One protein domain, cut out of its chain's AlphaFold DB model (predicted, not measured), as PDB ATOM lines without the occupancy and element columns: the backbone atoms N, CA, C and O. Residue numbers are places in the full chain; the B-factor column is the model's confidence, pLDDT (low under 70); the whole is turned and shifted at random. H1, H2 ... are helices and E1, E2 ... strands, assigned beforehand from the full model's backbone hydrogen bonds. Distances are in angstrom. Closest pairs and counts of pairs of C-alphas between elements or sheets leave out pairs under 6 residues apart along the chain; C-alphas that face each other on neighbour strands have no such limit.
ATOM      1  N   THR A  12     139.096 189.751 170.306       94.38
ATOM      2  CA  THR A  12     138.288 188.669 169.731       94.38
ATOM      3  C   THR A  12     138.339 187.456 170.657       94.38
ATOM      4  O   THR A  12     139.428 186.927 170.886       94.38
ATOM      5  N   PRO A  13     137.218 187.001 171.242       95.38
ATOM      6  CA  PRO A  13     137.229 185.815 172.093       95.38
ATOM      7  C   PRO A  13     137.614 184.565 171.289       95.38
ATOM      8  O   PRO A  13     137.252 184.442 170.120       95.38
ATOM      9  N   TYR A  14     138.306 183.619 171.925       93.94
ATOM     10  CA  TYR A  14     138.603 182.315 171.330       93.94
ATOM     11  C   TYR A  14     138.213 181.153 172.253       93.94
ATOM     12  O   TYR A  14     138.223 181.270 173.484       93.94
ATOM     13  N   GLY A  15     137.849 180.031 171.628       89.94
ATOM     14  CA  GLY A  15     137.411 178.799 172.281       89.94
ATOM     15  C   GLY A  15     138.497 177.714 172.373       89.94
ATOM     16  O   GLY A  15     139.615 177.926 171.898       89.94
ATOM     17  N   PRO A  16     138.152 176.546 172.955       91.56
ATOM     18  CA  PRO A  16     139.083 175.451 173.261       91.56
ATOM     19  C   PRO A  16     139.848 174.899 172.065       91.56
ATOM     20  O   PRO A  16     140.928 174.359 172.266       91.56
ATOM     21  N   ASP A  17     139.322 175.075 170.859       90.81
ATOM     22  CA  ASP A  17     139.887 174.500 169.639       90.81
ATOM     23  C   ASP A  17     140.833 175.468 168.908       90.81
ATOM     24  O   ASP A  17     141.390 175.132 167.868       90.81
ATOM     25  N   ARG A  18     141.032 176.695 169.426       90.31
ATOM     26  CA  ARG A  18     141.897 177.692 168.767       90.31
ATOM     27  C   ARG A  18     143.372 177.297 168.791       90.31
ATOM     28  O   ARG A  18     144.083 177.600 167.833       90.31
ATOM     29  N   PHE A  19     143.819 176.700 169.892       88.06
ATOM     30  CA  PHE A  19     145.203 176.296 170.109       88.06
ATOM     31  C   PHE A  19     145.240 174.802 170.450       88.06
ATOM     32  O   PHE A  19     144.456 174.378 171.299       88.06
ATOM     33  N   PRO A  20     146.136 174.011 169.831       84.75
ATOM     34  CA  PRO A  20     146.351 172.622 170.224       84.75
ATOM     35  C   PRO A  20     146.735 172.499 171.704       84.75
ATOM     36  O   PRO A  20     147.455 173.349 172.225       84.75
ATOM     37  N   ASP A  21     146.340 171.407 172.363       84.88
ATOM     38  CA  ASP A  21     146.541 171.217 173.812       84.88
ATOM     39  C   ASP A  21     148.021 171.227 174.257       84.88
ATOM     40  O   ASP A  21     148.316 171.475 175.424       84.88
ATOM     41  N   HIS A  22     148.961 170.970 173.341       85.88
ATOM     42  CA  HIS A  22     150.401 171.005 173.622       85.88
ATOM     43  C   HIS A  22     150.999 172.423 173.594       85.88
ATOM     44  O   HIS A  22     152.146 172.615 173.999       85.88
ATOM     45  N   VAL A  23     150.258 173.422 173.103       87.06
ATOM     46  CA  VAL A  23     150.724 174.811 173.017       87.06
ATOM     47  C   VAL A  23     150.574 175.479 174.388       87.06
ATOM     48  O   VAL A  23     149.538 175.317 175.033       87.06
ATOM     49  N   PRO A  24     151.554 176.283 174.853       89.44
ATOM     50  CA  PRO A  24     151.519 176.918 176.173       89.44
ATOM     51  C   PRO A  24     150.572 178.132 176.229       89.44
ATOM     52  O   PRO A  24     150.913 179.165 176.799       89.44
ATOM     53  N   VAL A  25     149.380 178.017 175.643       91.38
ATOM     54  CA  VAL A  25     148.307 179.015 175.631       91.38
ATOM     55  C   VAL A  25     147.057 178.354 176.206       91.38
ATOM     56  O   VAL A  25     146.770 177.197 175.913       91.38
ATOM     57  N   ALA A  26     146.312 179.048 177.070       91.94
ATOM     58  CA  ALA A  26     145.116 178.440 177.649       91.94
ATOM     59  C   ALA A  26     144.061 178.142 176.578       91.94
ATOM     60  O   ALA A  26     143.955 178.837 175.576       91.94
ATOM     61  N   ARG A  27     143.195 177.163 176.853       93.25
ATOM     62  CA  ARG A  27     142.089 176.772 175.964       93.25
ATOM     63  C   ARG A  27     141.055 177.884 175.741       93.25
ATOM     64  O   ARG A  27     140.237 177.797 174.843       93.25
ATOM     65  N   ARG A  28     141.006 178.923 176.578       94.75
ATOM     66  CA  ARG A  28     140.045 180.028 176.432       94.75
ATOM     67  C   ARG A  28     140.696 181.353 176.785       94.75
ATOM     68  O   ARG A  28     141.431 181.443 177.771       94.75
ATOM     69  N   GLY A  29     140.353 182.389 176.031       96.12
ATOM     70  CA  GLY A  29     140.870 183.736 176.237       96.12
ATOM     71  C   GLY A  29     140.401 184.698 175.156       96.12
ATOM     72  O   GLY A  29     139.334 184.522 174.568       96.12
ATOM     73  N   TYR A  30     141.212 185.720 174.904       97.00
ATOM     74  CA  TYR A  30     140.992 186.699 173.846       97.00
ATOM     75  C   TYR A  30     142.247 186.837 172.989       97.00
ATOM     76  O   TYR A  30     143.360 186.719 173.497       97.00
ATOM     77  N   LEU A  31     142.064 187.110 171.705       93.62
ATOM     78  CA  LEU A  31     143.111 187.554 170.798       93.62
ATOM     79  C   LEU A  31     143.036 189.066 170.644       93.62
ATOM     80  O   LEU A  31     141.946 189.636 170.691       93.62
ATOM     81  N   PHE A  32     144.178 189.696 170.424       92.56
ATOM     82  CA  PHE A  32     144.255 191.065 169.934       92.56
ATOM     83  C   PHE A  32     145.474 191.244 169.037       92.56
ATOM     84  O   PHE A  32     146.417 190.458 169.104       92.56
ATOM     85  N   THR A  33     145.466 192.287 168.215       90.38
ATOM     86  CA  THR A  33     146.557 192.568 167.278       90.38
ATOM     87  C   THR A  33     147.364 193.764 167.754       90.38
ATOM     88  O   THR A  33     146.804 194.817 168.057       90.38
ATOM     89  N   VAL A  34     148.686 193.618 167.772       88.50
ATOM     90  CA  VAL A  34     149.628 194.730 167.913       88.50
ATOM     91  C   VAL A  34     150.080 195.135 166.512       88.50
ATOM     92  O   VAL A  34     150.767 194.348 165.848       88.50
ATOM     93  N   PRO A  35     149.706 196.335 166.028       84.62
ATOM     94  CA  PRO A  35     150.080 196.779 164.693       84.62
ATOM     95  C   PRO A  35     151.594 196.779 164.505       84.62
ATOM     96  O   PRO A  35     152.339 197.147 165.411       84.62
ATOM     97  N   GLY A  36     152.067 196.432 163.315       78.81
ATOM     98  CA  GLY A  36     153.484 196.488 162.949       78.81
ATOM     99  C   GLY A  36     154.120 197.871 163.116       78.81
ATOM    100  O   GLY A  36     155.286 198.007 163.476       78.81
ATOM    101  N   ALA A  37     153.303 198.912 162.947       77.81
ATOM    102  CA  ALA A  37     153.674 200.310 163.136       77.81
ATOM    103  C   ALA A  37     153.715 200.768 164.609       77.81
ATOM    104  O   ALA A  37     153.933 201.948 164.862       77.81
ATOM    105  N   PHE A  38     153.457 199.881 165.577       83.81
ATOM    106  CA  PHE A  38     153.557 200.198 167.001       83.81
ATOM    107  C   PHE A  38     154.975 199.924 167.547       83.81
ATOM    108  O   PHE A  38     155.552 198.882 167.242       83.81
ATOM    109  N   PRO A  39     155.504 200.767 168.444       87.75
ATOM    110  CA  PRO A  39     155.045 202.118 168.736       87.75
ATOM    111  C   PRO A  39     155.350 203.077 167.568       87.75
ATOM    112  O   PRO A  39     156.220 202.822 166.738       87.75
ATOM    113  N   ALA A  40     154.584 204.169 167.485       83.75
ATOM    114  CA  ALA A  40     154.561 205.061 166.317       83.75
ATOM    115  C   ALA A  40     155.882 205.813 166.056       83.75
ATOM    116  O   ALA A  40     156.074 206.357 164.972       83.75
ATOM    117  N   ASP A  41     156.771 205.857 167.047       81.81
ATOM    118  CA  ASP A  41     158.095 206.476 166.989       81.81
ATOM    119  C   ASP A  41     159.150 205.604 166.292       81.81
ATOM    120  O   ASP A  41     160.265 206.068 166.055       81.81
ATOM    121  N   ILE A  42     158.817 204.364 165.923       78.44
ATOM    122  CA  ILE A  42     159.742 203.477 165.215       78.44
ATOM    123  C   ILE A  42     159.783 203.813 163.713       78.44
ATOM    124  O   ILE A  42     158.728 203.921 163.072       78.44
ATOM    125  N   PRO A  43     160.988 203.957 163.119       68.12
ATOM    126  CA  PRO A  43     161.142 204.242 161.698       68.12
ATOM    127  C   PRO A  43     160.404 203.252 160.787       68.12
ATOM    128  O   PRO A  43     160.351 202.053 161.034       68.12
ATOM    129  N   GLY A  44     159.873 203.746 159.665       64.00
ATOM    130  CA  GLY A  44     159.091 202.931 158.726       64.00
ATOM    131  C   GLY A  44     159.805 201.678 158.209       64.00
ATOM    132  O   GLY A  44     159.171 200.646 158.036       64.00
ATOM    133  N   HIS A  45     161.122 201.762 158.018       61.91
ATOM    134  CA  HIS A  45     161.956 200.684 157.484       61.91
ATOM    135  C   HIS A  45     162.286 199.581 158.502       61.91
ATOM    136  O   HIS A  45     162.811 198.541 158.117       61.91
ATOM    137  N   THR A  46     162.008 199.801 159.790       65.12
ATOM    138  CA  THR A  46     162.154 198.795 160.854       65.12
ATOM    139  C   THR A  46     160.805 198.234 161.297       65.12
ATOM    140  O   THR A  46     160.749 197.427 162.226       65.12
ATOM    141  N   ARG A  47     159.707 198.643 160.635       63.56
ATOM    142  CA  ARG A  47     158.366 198.136 160.927       63.56
ATOM    143  C   ARG A  47     158.326 196.638 160.671       63.56
ATOM    144  O   ARG A  47     158.611 196.156 159.579       63.56
ATOM    145  N   VAL A  48     157.953 195.920 161.716       67.06
ATOM    146  CA  VAL A  48     157.643 194.495 161.672       67.06
ATOM    147  C   VAL A  48     156.211 194.295 161.192       67.06
ATOM    148  O   VAL A  48     155.417 195.234 161.171       67.06
ATOM    149  N   VAL A  49     155.864 193.068 160.817       74.62
ATOM    150  CA  VAL A  49     154.476 192.690 160.539       74.62
ATOM    151  C   VAL A  49     153.600 192.819 161.794       74.62
ATOM    152  O   VAL A  49     154.089 192.891 162.927       74.62
ATOM    153  N   ASN A  50     152.282 192.863 161.594       80.69
ATOM    154  CA  ASN A  50     151.326 192.794 162.697       80.69
ATOM    155  C   ASN A  50     151.564 191.521 163.518       80.69
ATOM    156  O   ASN A  50     151.787 190.454 162.954       80.69
ATOM    157  N   SER A  51     151.487 191.631 164.842       85.12
ATOM    158  CA  SER A  51     151.661 190.489 165.743       85.12
ATOM    159  C   SER A  51     150.344 190.201 166.453       85.12
ATOM    160  O   SER A  51     149.770 191.103 167.070       85.12
ATOM    161  N   VAL A  52     149.854 188.964 166.376       89.12
ATOM    162  CA  VAL A  52     148.665 188.539 167.125       89.12
ATOM    163  C   VAL A  52     149.096 188.074 168.508       89.12
ATOM    164  O   VAL A  52     150.066 187.340 168.664       89.12
ATOM    165  N   MET A  53     148.364 188.505 169.527       94.12
ATOM    166  CA  MET A  53     148.640 188.225 170.928       94.12
ATOM    167  C   MET A  53     147.448 187.507 171.550       94.12
ATOM    168  O   MET A  53     146.301 187.911 171.361       94.12
ATOM    169  N   ALA A  54     147.712 186.466 172.332       96.50
ATOM    170  CA  ALA A  54     146.720 185.769 173.135       96.50
ATOM    171  C   ALA A  54     146.779 186.271 174.578       96.50
ATOM    172  O   ALA A  54     147.827 186.209 175.217       96.50
ATOM    173  N   VAL A  55     145.644 186.717 175.119       97.44
ATOM    174  CA  VAL A  55     145.489 187.090 176.527       97.44
ATOM    175  C   VAL A  55     144.501 186.167 177.229       97.44
ATOM    176  O   VAL A  55     143.359 185.993 176.798       97.44
ATOM    177  N   TYR A  56     144.932 185.559 178.328       97.44
ATOM    178  CA  TYR A  56     144.151 184.546 179.034       97.44
ATOM    179  C   TYR A  56     144.527 184.464 180.513       97.44
ATOM    180  O   TYR A  56     145.509 185.054 180.963       97.44
ATOM    181  N   ARG A  57     143.714 183.747 181.294       96.25
ATOM    182  CA  ARG A  57     143.999 183.477 182.706       96.25
ATOM    183  C   ARG A  57     144.954 182.291 182.836       96.25
ATOM    184  O   ARG A  57     144.673 181.215 182.319       96.25
ATOM    185  N   HIS A  58     146.035 182.470 183.585       93.62
ATOM    186  CA  HIS A  58     147.006 181.430 183.910       93.62
ATOM    187  C   HIS A  58     147.407 181.542 185.382       93.62
ATOM    188  O   HIS A  58     147.807 182.613 185.829       93.62
ATOM    189  N   ARG A  59     147.269 180.448 186.147       91.00
ATOM    190  CA  ARG A  59     147.667 180.365 187.571       91.00
ATOM    191  C   ARG A  59     147.196 181.554 188.431       91.00
ATOM    192  O   ARG A  59     147.935 182.078 189.252       91.00
ATOM    193  N   GLY A  60     145.956 182.004 188.225       91.12
ATOM    194  CA  GLY A  60     145.365 183.117 188.981       91.12
ATOM    195  C   GLY A  60     145.718 184.522 188.472       91.12
ATOM    196  O   GLY A  60     145.060 185.479 188.873       91.12
ATOM    197  N   ALA A  61     146.644 184.671 187.523       95.31
ATOM    198  CA  ALA A  61     146.980 185.937 186.868       95.31
ATOM    199  C   ALA A  61     146.451 185.989 185.425       95.31
ATOM    200  O   ALA A  61     145.987 184.986 184.880       95.31
ATOM    201  N   TRP A  62     146.465 187.173 184.815       97.88
ATOM    202  CA  TRP A  62     146.334 187.322 183.367       97.88
ATOM    203  C   TRP A  62     147.719 187.308 182.735       97.88
ATOM    204  O   TRP A  62     148.622 187.973 183.233       97.88
ATOM    205  N   GLN A  63     147.860 186.581 181.635       98.06
ATOM    206  CA  GLN A  63     149.094 186.455 180.868       98.06
ATOM    207  C   GLN A  63     148.806 186.809 179.409       98.06
ATOM    208  O   GLN A  63     147.746 186.459 178.884       98.06
ATOM    209  N   VAL A  64     149.743 187.508 178.776       97.75
ATOM    210  CA  VAL A  64     149.759 187.816 177.347       97.75
ATOM    211  C   VAL A  64     150.936 187.094 176.716       97.75
ATOM    212  O   VAL A  64     152.074 187.263 177.160       97.75
ATOM    213  N   ARG A  65     150.664 186.318 175.671       96.12
ATOM    214  CA  ARG A  65     151.679 185.649 174.858       96.12
ATOM    215  C   ARG A  65     151.525 185.996 173.396       96.12
ATOM    216  O   ARG A  65     150.413 186.248 172.938       96.12
ATOM    217  N   ASP A  66     152.631 185.930 172.675       90.56
ATOM    218  CA  ASP A  66     152.595 185.863 171.219       90.56
ATOM    219  C   ASP A  66     151.752 184.653 170.779       90.56
ATOM    220  O   ASP A  66     151.924 183.548 171.299       90.56
ATOM    221  N   ALA A  67     150.788 184.877 169.888       85.69
ATOM    222  CA  ALA A  67     149.871 183.852 169.409       85.69
ATOM    223  C   ALA A  67     150.354 183.159 168.135       85.69
ATOM    224  O   ALA A  67     149.826 182.084 167.862       85.69
ATOM    225  N   ASP A  68     151.312 183.744 167.402       73.38
ATOM    226  CA  ASP A  68     151.749 183.266 166.082       73.38
ATOM    227  C   ASP A  68     153.271 183.010 165.982       73.38
ATOM    228  O   ASP A  68     153.649 182.097 165.252       73.38
ATOM    229  N   GLY A  69     154.128 183.618 166.815       71.06
ATOM    230  CA  GLY A  69     155.576 183.321 166.879       71.06
ATOM    231  C   GLY A  69     156.009 182.374 168.014       71.06
ATOM    232  O   GLY A  69     155.358 181.370 168.294       71.06
ATOM    233  N   HIS A  70     157.111 182.668 168.712       78.38
ATOM    234  CA  HIS A  70     157.738 181.756 169.696       78.38
ATOM    235  C   HIS A  70     156.922 181.505 170.982       78.38
ATOM    236  O   HIS A  70     157.381 180.815 171.891       78.38
ATOM    237  N   ARG A  71     155.698 182.046 171.069       84.81
ATOM    238  CA  ARG A  71     154.775 181.886 172.207       84.81
ATOM    239  C   ARG A  71     155.370 182.363 173.536       84.81
ATOM    240  O   ARG A  71     155.009 181.878 174.613       84.81
ATOM    241  N   GLU A  72     156.274 183.332 173.475       90.75
ATOM    242  CA  GLU A  72     156.866 183.966 174.649       90.75
ATOM    243  C   GLU A  72     155.829 184.779 175.425       90.75
ATOM    244  O   GLU A  72     154.880 185.324 174.854       90.75
ATOM    245  N   VAL A  73     156.027 184.883 176.740       95.75
ATOM    246  CA  VAL A  73     155.255 185.803 177.580       95.75
ATOM    247  C   VAL A  73     155.726 187.219 177.310       95.75
ATOM    248  O   VAL A  73     156.894 187.527 177.513       95.75
ATOM    249  N   LYS A  74     154.801 188.086 176.899       96.00
ATOM    250  CA  LYS A  74     155.072 189.515 176.708       96.00
ATOM    251  C   LYS A  74     154.602 190.352 177.892       96.00
ATOM    252  O   LYS A  74     155.179 191.401 178.155       96.00
ATOM    253  N   GLY A  75     153.607 189.888 178.649       96.81
ATOM    254  CA  GLY A  75     153.182 190.574 179.867       96.81
ATOM    255  C   GLY A  75     152.324 189.728 180.796       96.81
ATOM    256  O   GLY A  75     151.616 188.818 180.364       96.81
ATOM    257  N   GLU A  76     152.369 190.059 182.081       97.81
ATOM    258  CA  GLU A  76     151.560 189.442 183.132       97.81
ATOM    259  C   GLU A  76     150.957 190.515 184.038       97.81
ATOM    260  O   GLU A  76     151.518 191.596 184.207       97.81
ATOM    261  N   GLY A  77     149.792 190.240 184.623       96.88
ATOM    262  CA  GLY A  77     149.164 191.190 185.532       96.88
ATOM    263  C   GLY A  77     147.919 190.669 186.252       96.88
ATOM    264  O   GLY A  77     147.329 189.657 185.865       96.88
ATOM    265  N   PRO A  78     147.465 191.376 187.302       96.38
ATOM    266  CA  PRO A  78     146.298 190.970 188.090       96.38
ATOM    267  C   PRO A  78     144.980 191.097 187.311       96.38
ATOM    268  O   PRO A  78     144.005 190.390 187.585       96.38
ATOM    269  N   THR A  79     144.948 191.976 186.306       96.12
ATOM    270  CA  THR A  79     143.806 192.201 185.414       96.12
ATOM    271  C   THR A  79     144.226 192.040 183.957       96.12
ATOM    272  O   THR A  79     145.394 192.230 183.616       96.12
ATOM    273  N   ARG A  80     143.258 191.751 183.076       94.81
ATOM    274  CA  ARG A  80     143.490 191.658 181.626       94.81
ATOM    275  C   ARG A  80     144.151 192.927 181.097       94.81
ATOM    276  O   ARG A  80     145.115 192.855 180.350       94.81
ATOM    277  N   ARG A  81     143.638 194.088 181.519       93.88
ATOM    278  CA  ARG A  81     144.149 195.401 181.116       93.88
ATOM    279  C   ARG A  81     145.592 195.614 181.571       93.88
ATOM    280  O   ARG A  81     146.384 196.101 180.778       93.88
ATOM    281  N   ALA A  82     145.928 195.234 182.805       95.00
ATOM    282  CA  ALA A  82     147.291 195.352 183.317       95.00
ATOM    283  C   ALA A  82     148.269 194.462 182.533       95.00
ATOM    284  O   ALA A  82     149.299 194.951 182.089       95.00
ATOM    285  N   ALA A  83     147.910 193.198 182.282       96.94
ATOM    286  CA  ALA A  83     148.757 192.287 181.511       96.94
ATOM    287  C   ALA A  83     148.987 192.781 180.069       96.94
ATOM    288  O   ALA A  83     150.101 192.703 179.561       96.94
ATOM    289  N   VAL A  84     147.951 193.334 179.423       95.62
ATOM    290  CA  VAL A  84     148.058 193.936 178.081       95.62
ATOM    291  C   VAL A  84     148.917 195.198 178.089       95.62
ATOM    292  O   VAL A  84     149.721 195.368 177.179       95.62
ATOM    293  N   ALA A  85     148.796 196.060 179.102       94.44
ATOM    294  CA  ALA A  85     149.642 197.248 179.222       94.44
ATOM    295  C   ALA A  85     151.127 196.870 179.334       94.44
ATOM    296  O   ALA A  85     151.930 197.356 178.541       94.44
ATOM    297  N   VAL A  86     151.458 195.922 180.221       96.75
ATOM    298  CA  VAL A  86     152.823 195.386 180.356       96.75
ATOM    299  C   VAL A  86     153.302 194.790 179.032       96.75
ATOM    300  O   VAL A  86     154.410 195.074 178.596       96.75
ATOM    301  N   ALA A  87     152.458 194.021 178.338       96.19
ATOM    302  CA  ALA A  87     152.825 193.435 177.052       96.19
ATOM    303  C   ALA A  87     153.148 194.475 175.978       96.19
ATOM    304  O   ALA A  87     154.116 194.314 175.239       96.19
ATOM    305  N   LEU A  88     152.360 195.546 175.892       94.69
ATOM    306  CA  LEU A  88     152.611 196.626 174.943       94.69
ATOM    307  C   LEU A  88     153.899 197.390 175.276       94.69
ATOM    308  O   LEU A  88     154.631 197.746 174.356       94.69
ATOM    309  N   GLU A  89     154.209 197.603 176.554       95.12
ATOM    310  CA  GLU A  89     155.479 198.208 176.977       95.12
ATOM    311  C   GLU A  89     156.678 197.327 176.603       95.12
ATOM    312  O   GLU A  89     157.623 197.824 175.988       95.12
ATOM    313  N   THR A  90     156.605 196.021 176.881       95.25
ATOM    314  CA  THR A  90     157.629 195.038 176.494       95.25
ATOM    315  C   THR A  90     157.869 195.044 174.987       95.25
ATOM    316  O   THR A  90     158.996 195.223 174.535       95.25
ATOM    317  N   ILE A  91     156.803 194.927 174.187       92.44
ATOM    318  CA  ILE A  91     156.905 194.922 172.723       92.44
ATOM    319  C   ILE A  91     157.486 196.246 172.210       92.44
ATOM    320  O   ILE A  91     158.289 196.255 171.278       92.44
ATOM    321  N   ALA A  92     157.095 197.375 172.807       91.50
ATOM    322  CA  ALA A  92     157.636 198.675 172.437       91.50
ATOM    323  C   ALA A  92     159.138 198.782 172.729       91.50
ATOM    324  O   ALA A  92     159.870 199.328 171.906       91.50
ATOM    325  N   ALA A  93     159.599 198.260 173.867       92.44
ATOM    326  CA  ALA A  93     161.016 198.220 174.213       92.44
ATOM    327  C   ALA A  93     161.812 197.336 173.238       92.44
ATOM    328  O   ALA A  93     162.755 197.825 172.621       92.44
ATOM    329  N   GLU A  94     161.367 196.095 173.013       91.38
ATOM    330  CA  GLU A  94     162.012 195.140 172.095       91.38
ATOM    331  C   GLU A  94     162.137 195.705 170.673       91.38
ATOM    332  O   GLU A  94     163.185 195.615 170.029       91.38
ATOM    333  N   ARG A  95     161.069 196.328 170.158       89.44
ATOM    334  CA  ARG A  95     161.087 196.896 168.805       89.44
ATOM    335  C   ARG A  95     162.009 198.116 168.702       89.44
ATOM    336  O   ARG A  95     162.664 198.273 167.674       89.44
ATOM    337  N   ARG A  96     162.095 198.961 169.739       89.19
ATOM    338  CA  ARG A  96     163.048 200.087 169.768       89.19
ATOM    339  C   ARG A  96     164.492 199.605 169.821       89.19
ATOM    340  O   ARG A  96     165.310 200.104 169.056       89.19
ATOM    341  N   GLU A  97     164.788 198.621 170.665       89.06
ATOM    342  CA  GLU A  97     166.118 198.008 170.753       89.06
ATOM    343  C   GLU A  97     166.541 197.419 169.403       89.06
ATOM    344  O   GLU A  97     167.626 197.710 168.900       89.06
ATOM    345  N   ARG A  98     165.641 196.678 168.748       84.00
ATOM    346  CA  ARG A  98     165.890 196.144 167.406       84.00
ATOM    347  C   ARG A  98     166.104 197.245 166.366       84.00
ATOM    348  O   ARG A  98     166.967 197.096 165.503       84.00
ATOM    349  N   ALA A  99     165.332 198.329 166.420       80.94
ATOM    350  CA  ALA A  99     165.502 199.451 165.504       80.94
ATOM    351  C   ALA A  99     166.872 200.127 165.679       80.94
ATOM    352  O   ALA A  99     167.529 200.426 164.683       80.94
ATOM    353  N   GLU A 100     167.327 200.299 166.921       84.44
ATOM    354  CA  GLU A 100     168.652 200.847 167.219       84.44
ATOM    355  C   GLU A 100     169.772 199.904 166.770       84.44
ATOM    356  O   GLU A 100     170.728 200.344 166.139       84.44
ATOM    357  N   TYR A 101     169.622 198.596 166.993       78.38
ATOM    358  CA  TYR A 101     170.567 197.597 166.493       78.38
ATOM    359  C   TYR A 101     170.700 197.638 164.963       78.38
ATOM    360  O   TYR A 101     171.812 197.612 164.430       78.38
ATOM    361  N   ILE A 102     169.576 197.735 164.241       71.62
ATOM    362  CA  ILE A 102     169.574 197.865 162.777       71.62
ATOM    363  C   ILE A 102     170.270 199.164 162.364       71.62
ATOM    364  O   ILE A 102     171.111 199.141 161.466       71.62
ATOM    365  N   ARG A 103     169.953 200.285 163.024       76.81
ATOM    366  CA  ARG A 103     170.591 201.583 162.773       76.81
ATOM    367  C   ARG A 103     172.109 201.503 162.956       76.81
ATOM    368  O   ARG A 103     172.837 201.878 162.042       76.81
ATOM    369  N   ALA A 104     172.573 200.999 164.098       71.38
ATOM    370  CA  ALA A 104     173.995 200.860 164.409       71.38
ATOM    371  C   ALA A 104     174.699 199.941 163.402       71.38
ATOM    372  O   ALA A 104     175.713 200.314 162.828       71.38
ATOM    373  N   SER A 105     174.104 198.791 163.073       67.31
ATOM    374  CA  SER A 105     174.659 197.874 162.066       67.31
ATOM    375  C   SER A 105     174.806 198.540 160.694       67.31
ATOM    376  O   SER A 105     175.787 198.325 159.988       67.31
ATOM    377  N   ARG A 106     173.850 199.388 160.297       68.56
ATOM    378  CA  ARG A 106     173.929 200.117 159.025       68.56
ATOM    379  C   ARG A 106     175.095 201.099 158.997       68.56
ATOM    380  O   ARG A 106     175.836 201.094 158.019       68.56
ATOM    381  N   VAL A 107     175.249 201.904 160.043       65.38
ATOM    382  CA  VAL A 107     176.294 202.935 160.107       65.38
ATOM    383  C   VAL A 107     177.657 202.303 160.352       65.38
ATOM    384  O   VAL A 107     178.565 202.449 159.538       65.38
ATOM    385  N   ASP A 108     177.780 201.556 161.443       59.78
ATOM    386  CA  ASP A 108     179.070 201.165 162.004       59.78
ATOM    387  C   ASP A 108     179.682 199.962 161.279       59.78
ATOM    388  O   ASP A 108     180.901 199.851 161.184       59.78
ATOM    389  N   VAL A 109     178.844 199.056 160.756       58.25
ATOM    390  CA  VAL A 109     179.312 197.844 160.060       58.25
ATOM    391  C   VAL A 109     179.310 198.036 158.547       58.25
ATOM    392  O   VAL A 109     180.241 197.600 157.871       58.25
TER     393      VAL A 109
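Overview. This is residues 12 to 109 of the 217 residues of an uncharacterized protein of Streptomyces haliclonae (UniProt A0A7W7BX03). A strongly twisted sheet of five strands curls round the first part of one long helix, H1, which then runs on past the sheet as an arm; its residues 104 to 109 stick out free. The printed part has 98 residues, with the named elements E1, E2, E3, E4, E5 and H1 in that order, a mixed class of helices and strands. The sheet's order is E1, E2, E3, E4, E5, all antiparallel. The whole is only just compact, close to loose, with a radius of gyration of the C-alphas of 15.0 A, and elongated, spanning 48 by 25 by 20 A.

Arrangement. The sheet is a meander, each strand the antiparallel neighbour of the one before: E1, residues 12 to 14, E2, residues 29 to 34, E3, residues 51 to 58, E4, residues 61 to 66, and E5, residues 73 to 77. Between E1 and E2, N 12 and O 31 are 2.9 A apart, within hydrogen-bond range, as are N 32 and O 53 between E2 and E3, 2.9 A, N 56 and O 63 between E3 and E4, 3.0 A, and N 64 and O 75 between E4 and E5, 2.8 A. H1, residues 80 to 109, is on one face of the sheet, making two layers. The closest C-alphas of E5 and H1 are those of Gly 75 and Ala 87, 4.0 A apart. In H1 every O i to N i+4 pair is within hydrogen-bond range. E1 and E5, the edge strands, are apart.

Along the chain. E1 begins at C-alpha 12 (138.288, 188.669, 169.731). E3 measures 20.8 A from first to last C-alpha, E4 16.6 A, E2 16.3 A and E5 11.4 A. H1 measures 42.3 A, from C-alpha 80 (143.490, 191.658, 181.626) to C-alpha 109 (179.312, 197.844, 160.060).

Size, cuts and confidence. The two C-alphas farthest apart, of Pro 16 and Asp 108, are 48.9 A apart. The printed part has no cut. The links E1 to E2 and E2 to E3 are long. The pLDDT is under 70 at residues 43 to 48 and 105 to 109.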